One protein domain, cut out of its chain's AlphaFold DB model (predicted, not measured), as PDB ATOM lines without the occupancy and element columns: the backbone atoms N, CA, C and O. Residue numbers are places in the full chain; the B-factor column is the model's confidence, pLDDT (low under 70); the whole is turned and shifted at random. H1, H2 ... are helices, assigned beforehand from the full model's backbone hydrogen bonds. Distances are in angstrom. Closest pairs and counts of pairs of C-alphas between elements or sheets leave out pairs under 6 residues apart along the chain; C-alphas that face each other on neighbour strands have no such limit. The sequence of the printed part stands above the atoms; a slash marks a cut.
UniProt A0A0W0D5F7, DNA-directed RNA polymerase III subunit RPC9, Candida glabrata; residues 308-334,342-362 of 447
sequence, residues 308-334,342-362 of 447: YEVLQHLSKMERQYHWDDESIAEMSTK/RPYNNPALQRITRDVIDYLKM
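Overview. This is residues 308 to 334 and 342 to 362 of the 447 residues of the protein "DNA-directed RNA polymerase III subunit RPC9" of Candida glabrata (UniProt A0A0W0D5F7). Two longer helices, H1 and H3, pack side by side at a slant and run opposite ways, while the shorter helix H2 lies beyond the end of H1 and extends the domain lengthwise. The closest approach of the pair, at Leu 311 and Ile 357, is in the first part of H1 and the later part of H3. The printed part has 48 residues with three named helices, in the order H1, H2, H3, and no named strand; its class is all helix. It is only just compact, close to loose, with a radius of gyration of the C-alphas of 11.0 A, and elongated, spanning 34 by 19 by 16 A.

Arrangement. Start with H1, residues 308 to 321, and look across to H3, residues 347 to 361: they touch, and their closest C-alphas, those of Leu 311 and Ile 357, are 6.3 A apart. Their lines stand at a steep tilt of 39 degrees, and they run opposite ways. Next find H2, residues 325 to 333: it touches no helix, but H1 and H2 are near each other, with 6 pairs of C-alphas within 10 A. H2 and H3 are apart. In H1, H2 and H3 every O i to N i+4 pair is within hydrogen-bond range.

Along the chain. Find C-alpha 308 at (29.695, 88.164, -28.836); from there H1 runs 19.9 A to C-alpha 321. H2 begins at C-alpha 325, at (42.576, 77.497, -16.012), and spans 12.3 A to C-alpha 333. H3, the longest helix with 15 residues, runs 20.9 A from C-alpha 347 to C-alpha 361 at (28.881, 84.202, -19.731).

Size, cuts and confidence. The two C-alphas farthest apart are those of Tyr 308 and Lys 334, at 33.9 A. The link from H1 to H2 is tight. The link from H2 to H3 goes across the cut, where residues 335 to 341 are not printed and C-alphas 334 and 342 are 12.8 A apart. The mean pLDDT of the printed part is 86.3, and Lys 334 is under 70.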
ATOM      1  N   TYR A 308      29.079  89.329 -28.195       91.50
ATOM      2  CA  TYR A 308      29.695  88.164 -28.836       91.50
ATOM      3  C   TYR A 308      31.128  88.433 -29.320       91.50
ATOM      4  O   TYR A 308      32.049  87.692 -28.968       91.50
ATOM      5  N   GLU A 309      31.350  89.507 -30.084       92.25
ATOM      6  CA  GLU A 309      32.685  89.866 -30.585       92.25
ATOM      7  C   GLU A 309      33.653  90.147 -29.433       92.25
ATOM      8  O   GLU A 309      34.816  89.730 -29.463       92.25
ATOM      9  N   VAL A 310      33.169  90.820 -28.383       93.69
ATOM     10  CA  VAL A 310      33.949  91.074 -27.168       93.69
ATOM     11  C   VAL A 310      34.294  89.757 -26.474       93.69
ATOM     12  O   VAL A 310      35.460  89.542 -26.133       93.69
ATOM     13  N   LEU A 311      33.334  88.843 -26.313       92.25
ATOM     14  CA  LEU A 311      33.569  87.531 -25.707       92.25
ATOM     15  C   LEU A 311      34.603  86.721 -26.500       92.25
ATOM     16  O   LEU A 311      35.527  86.149 -25.909       92.25
ATOM     17  N   GLN A 312      34.495  86.703 -27.830       92.75
ATOM     18  CA  GLN A 312      35.434  86.016 -28.713       92.75
ATOM     19  C   GLN A 312      36.840  86.620 -28.599       92.75
ATOM     20  O   GLN A 312      37.833  85.896 -28.449       92.75
ATOM     21  N   HIS A 313      36.935  87.952 -28.622       93.75
ATOM     22  CA  HIS A 313      38.197  88.671 -28.510       93.75
ATOM     23  C   HIS A 313      38.882  88.427 -27.161       93.75
ATOM     24  O   HIS A 313      40.069  88.089 -27.121       93.75
ATOM     25  N   LEU A 314      38.143  88.547 -26.055       93.38
ATOM     26  CA  LEU A 314      38.670  88.331 -24.710       93.38
ATOM     27  C   LEU A 314      39.061  86.866 -24.480       93.38
ATOM     28  O   LEU A 314      40.127  86.606 -23.926       93.38
ATOM     29  N   SER A 315      38.288  85.907 -24.997       91.12
ATOM     30  CA  SER A 315      38.630  84.477 -24.933       91.12
ATOM     31  C   SER A 315      39.903  84.154 -25.729       91.12
ATOM     32  O   SER A 315      40.754  83.372 -25.297       91.12
ATOM     33  N   LYS A 316      40.093  84.786 -26.895       91.94
ATOM     34  CA  LYS A 316      41.338  84.680 -27.672       91.94
ATOM     35  C   LYS A 316      42.520  85.284 -26.913       91.94
ATOM     36  O   LYS A 316      43.603  84.697 -26.911       91.94
ATOM     37  N   MET A 317      42.315  86.428 -26.264       91.44
ATOM     38  CA  MET A 317      43.318  87.101 -25.439       91.44
ATOM     39  C   MET A 317      43.733  86.246 -24.231       91.44
ATOM     40  O   MET A 317      44.925  86.108 -23.958       91.44
ATOM     41  N   GLU A 318      42.773  85.609 -23.560       90.31
ATOM     42  CA  GLU A 318      43.003  84.708 -22.429       90.31
ATOM     43  C   GLU A 318      43.932  83.544 -22.812       90.31
ATOM     44  O   GLU A 318      44.943  83.310 -22.144       90.31
ATOM     45  N   ARG A 319      43.665  82.895 -23.956       88.56
ATOM     46  CA  ARG A 319      44.510  81.818 -24.506       88.56
ATOM     47  C   ARG A 319      45.903  82.305 -24.909       88.56
ATOM     48  O   ARG A 319      46.887  81.590 -24.730       88.56
ATOM     49  N   GLN A 320      46.012  83.512 -25.469       88.75
ATOM     50  CA  GLN A 320      47.302  84.094 -25.867       88.75
ATOM     51  C   GLN A 320      48.196  84.406 -24.665       88.75
ATOM     52  O   GLN A 320      49.417  84.246 -24.749       88.75
ATOM     53  N   TYR A 321      47.598  84.848 -23.559       87.75
ATOM     54  CA  TYR A 321      48.314  85.202 -22.338       87.75
ATOM     55  C   TYR A 321      48.406  84.076 -21.308       87.75
ATOM     56  O   TYR A 321      49.025  84.292 -20.262       87.75
ATOM     57  N   HIS A 322      47.892  82.882 -21.621       84.25
ATOM     58  CA  HIS A 322      47.904  81.711 -20.740       84.25
ATOM     59  C   HIS A 322      47.210  81.984 -19.394       84.25
ATOM     60  O   HIS A 322      47.728  81.631 -18.329       84.25
ATOM     61  N   TRP A 323      46.088  82.706 -19.442       86.25
ATOM     62  CA  TRP A 323      45.262  83.041 -18.275       86.25
ATOM     63  C   TRP A 323      44.108  82.066 -18.042       86.25
ATOM     64  O   TRP A 323      43.433  82.181 -17.018       86.25
ATOM     65  N   ASP A 324      43.938  81.114 -18.951       84.19
ATOM     66  CA  ASP A 324      43.016  79.993 -18.879       84.19
ATOM     67  C   ASP A 324      43.404  79.016 -17.761       84.19
ATOM     68  O   ASP A 324      44.586  78.769 -17.489       84.19
ATOM     69  N   ASP A 325      42.390  78.431 -17.124       82.00
ATOM     70  CA  ASP A 325      42.576  77.497 -16.012       82.00
ATOM     71  C   ASP A 325      43.391  76.263 -16.420       82.00
ATOM     72  O   ASP A 325      44.195  75.765 -15.628       82.00
ATOM     73  N   GLU A 326      43.266  75.817 -17.675       83.12
ATOM     74  CA  GLU A 326      44.050  74.718 -18.243       83.12
ATOM     75  C   GLU A 326      45.547  75.050 -18.270       83.12
ATOM     76  O   GLU A 326      46.357  74.317 -17.694       83.12
ATOM     77  N   SER A 327      45.934  76.188 -18.860       81.25
ATOM     78  CA  SER A 327      47.332  76.633 -18.882       81.25
ATOM     79  C   SER A 327      47.893  76.869 -17.476       81.25
ATOM     80  O   SER A 327      49.059  76.551 -17.209       81.25
ATOM     81  N   ILE A 328      47.084  77.386 -16.547       80.38
ATOM     82  CA  ILE A 328      47.489  77.588 -15.150       80.38
ATOM     83  C   ILE A 328      47.711  76.241 -14.442       80.38
ATOM     84  O   ILE A 328      48.749  76.045 -13.794       80.38
ATOM     85  N   ALA A 329      46.794  75.285 -14.603       81.88
ATOM     86  CA  ALA A 329      46.911  73.940 -14.049       81.88
ATOM     87  C   ALA A 329      48.133  73.200 -14.625       81.88
ATOM     88  O   ALA A 329      48.931  72.614 -13.883       81.88
ATOM     89  N   GLU A 330      48.361  73.308 -15.931       78.75
ATOM     90  CA  GLU A 330      49.535  72.776 -16.621       78.75
ATOM     91  C   GLU A 330      50.863  73.336 -16.098       78.75
ATOM     92  O   GLU A 330      51.864  72.614 -16.004       78.75
ATOM     93  N   MET A 331      50.901  74.623 -15.749       72.44
ATOM     94  CA  MET A 331      52.083  75.250 -15.159       72.44
ATOM     95  C   MET A 331      52.332  74.791 -13.721       72.44
ATOM     96  O   MET A 331      53.490  74.632 -13.320       72.44
ATOM     97  N   SER A 332      51.274  74.547 -12.946       71.25
ATOM     98  CA  SER A 332      51.393  74.103 -11.552       71.25
ATOM     99  C   SER A 332      51.894  72.655 -11.423       71.25
ATOM    100  O   SER A 332      52.678  72.350 -10.518       71.25
ATOM    101  N   THR A 333      51.504  71.786 -12.359       73.19
ATOM    102  CA  THR A 333      51.862  70.358 -12.387       73.19
ATOM    103  C   THR A 333      53.274  70.118 -12.926       73.19
ATOM    104  O   THR A 333      54.019  69.291 -12.396       73.19
ATOM    105  N   LYS A 334      53.713  70.884 -13.932       64.69
ATOM    106  CA  LYS A 334      55.011  70.700 -14.606       64.69
ATOM    107  C   LYS A 334      56.068  71.694 -14.098       64.69
ATOM    108  O   LYS A 334      56.663  72.442 -14.869       64.69
ATOM    109  N   ARG A 342      55.820  82.277 -20.030       71.19
ATOM    110  CA  ARG A 342      55.221  82.754 -18.782       71.19
ATOM    111  C   ARG A 342      53.932  83.502 -19.114       71.19
ATOM    112  O   ARG A 342      53.913  84.174 -20.150       71.19
ATOM    113  N   PRO A 343      52.909  83.424 -18.252       77.88
ATOM    114  CA  PRO A 343      51.708  84.209 -18.440       77.88
ATOM    115  C   PRO A 343      52.075  85.688 -18.417       77.88
ATOM    116  O   PRO A 343      53.032  86.106 -17.749       77.88
ATOM    117  N   TYR A 344      51.336  86.477 -19.186       81.50
ATOM    118  CA  TYR A 344      51.582  87.907 -19.248       81.50
ATOM    119  C   TYR A 344      51.303  88.547 -17.889       81.50
ATOM    120  O   TYR A 344      50.272  88.302 -17.263       81.50
ATOM    121  N   ASN A 345      52.258  89.345 -17.410       78.00
ATOM    122  CA  ASN A 345      52.243  89.874 -16.052       78.00
ATOM    123  C   ASN A 345      51.598  91.265 -16.018       78.00
ATOM    124  O   ASN A 345      52.294  92.277 -15.940       78.00
ATOM    125  N   ASN A 346      50.269  91.307 -16.092       89.38
ATOM    126  CA  ASN A 346      49.495  92.496 -15.751       89.38
ATOM    127  C   ASN A 346      48.229  92.087 -14.975       89.38
ATOM    128  O   ASN A 346      47.231  91.724 -15.601       89.38
ATOM    129  N   PRO A 347      48.248  92.145 -13.630       88.19
ATOM    130  CA  PRO A 347      47.142  91.656 -12.808       88.19
ATOM    131  C   PRO A 347      45.859  92.479 -12.978       88.19
ATOM    132  O   PRO A 347      44.768  91.932 -12.851       88.19
ATOM    133  N   ALA A 348      45.969  93.775 -13.292       91.38
ATOM    134  CA  ALA A 348      44.799  94.625 -13.505       91.38
ATOM    135  C   ALA A 348      44.056  94.238 -14.789       91.38
ATOM    136  O   ALA A 348      42.838  94.091 -14.771       91.38
ATOM    137  N   LEU A 349      44.798  94.011 -15.881       91.69
ATOM    138  CA  LEU A 349      44.213  93.569 -17.147       91.69
ATOM    139  C   LEU A 349      43.587  92.178 -17.002       91.69
ATOM    140  O   LEU A 349      42.448  91.990 -17.402       91.69
ATOM    141  N   GLN A 350      44.292  91.243 -16.357       89.81
ATOM    142  CA  GLN A 350      43.777  89.894 -16.120       89.81
ATOM    143  C   GLN A 350      42.460  89.906 -15.337       89.81
ATOM    144  O   GLN A 350      41.535  89.181 -15.692       89.81
ATOM    145  N   ARG A 351      42.373  90.722 -14.278       91.00
ATOM    146  CA  ARG A 351      41.158  90.840 -13.468       91.00
ATOM    147  C   ARG A 351      39.987  91.353 -14.300       91.00
ATOM    148  O   ARG A 351      38.962  90.694 -14.347       91.00
ATOM    149  N   ILE A 352      40.171  92.467 -15.009       94.31
ATOM    150  CA  ILE A 352      39.110  93.053 -15.840       94.31
ATOM    151  C   ILE A 352      38.672  92.069 -16.931       94.31
ATOM    152  O   ILE A 352      37.480  91.887 -17.143       94.31
ATOM    153  N   THR A 353      39.615  91.400 -17.601       92.69
ATOM    154  CA  THR A 353      39.293  90.402 -18.630       92.69
ATOM    155  C   THR A 353      38.456  89.256 -18.065       92.69
ATOM    156  O   THR A 353      37.465  88.889 -18.685       92.69
ATOM    157  N   ARG A 354      38.814  88.717 -16.894       90.31
ATOM    158  CA  ARG A 354      38.053  87.639 -16.246       90.31
ATOM    159  C   ARG A 354      36.670  88.095 -15.805       90.31
ATOM    160  O   ARG A 354      35.694  87.463 -16.188       90.31
ATOM    161  N   ASP A 355      36.593  89.222 -15.100       91.94
ATOM    162  CA  ASP A 355      35.332  89.770 -14.594       91.94
ATOM    163  C   ASP A 355      34.341  90.031 -15.750       91.94
ATOM    164  O   ASP A 355      33.157  89.716 -15.645       91.94
ATOM    165  N   VAL A 356      34.824  90.544 -16.892       92.50
ATOM    166  CA  VAL A 356      33.990  90.777 -18.085       92.50
ATOM    167  C   VAL A 356      33.592  89.470 -18.770       92.50
ATOM    168  O   VAL A 356      32.436  89.326 -19.158       92.50
ATOM    169  N   ILE A 357      34.507  88.506 -18.919       91.12
ATOM    170  CA  ILE A 357      34.175  87.188 -19.484       91.12
ATOM    171  C   ILE A 357      33.098  86.502 -18.637       91.12
ATOM    172  O   ILE A 357      32.149  85.957 -19.195       91.12
ATOM    173  N   ASP A 358      33.223  86.541 -17.311       89.19
ATOM    174  CA  ASP A 358      32.255  85.941 -16.395       89.19
ATOM    175  C   ASP A 358      30.894  86.636 -16.476       89.19
ATOM    176  O   ASP A 358      29.869  85.958 -16.541       89.19
ATOM    177  N   TYR A 359      30.882  87.970 -16.560       89.75
ATOM    178  CA  TYR A 359      29.660  88.745 -16.771       89.75
ATOM    179  C   TYR A 359      28.962  88.386 -18.091       89.75
ATOM    180  O   TYR A 359      27.756  88.157 -18.108       89.75
ATOM    181  N   LEU A 360      29.712  88.300 -19.193       88.88
ATOM    182  CA  LEU A 360      29.157  87.969 -20.510       88.88
ATOM    183  C   LEU A 360      28.653  86.526 -20.593       88.88
ATOM    184  O   LEU A 360      27.718  86.258 -21.336       88.88
ATOM    185  N   LYS A 361      29.262  85.616 -19.827       86.38
ATOM    186  CA  LYS A 361      28.881  84.202 -19.731       86.38
ATOM    187  C   LYS A 361      27.665  83.951 -18.841       86.38
ATOM    188  O   LYS A 361      27.123  82.844 -18.869       86.38
ATOM    189  N   MET A 362      27.267  84.914 -18.016       83.12
ATOM    190  CA  MET A 362      26.135  84.784 -17.101       83.12
ATOM    191  C   MET A 362      24.825  85.081 -17.836       83.12
ATOM    192  O   MET A 362      24.723  86.080 -18.549       83.12
TER     193      MET A 362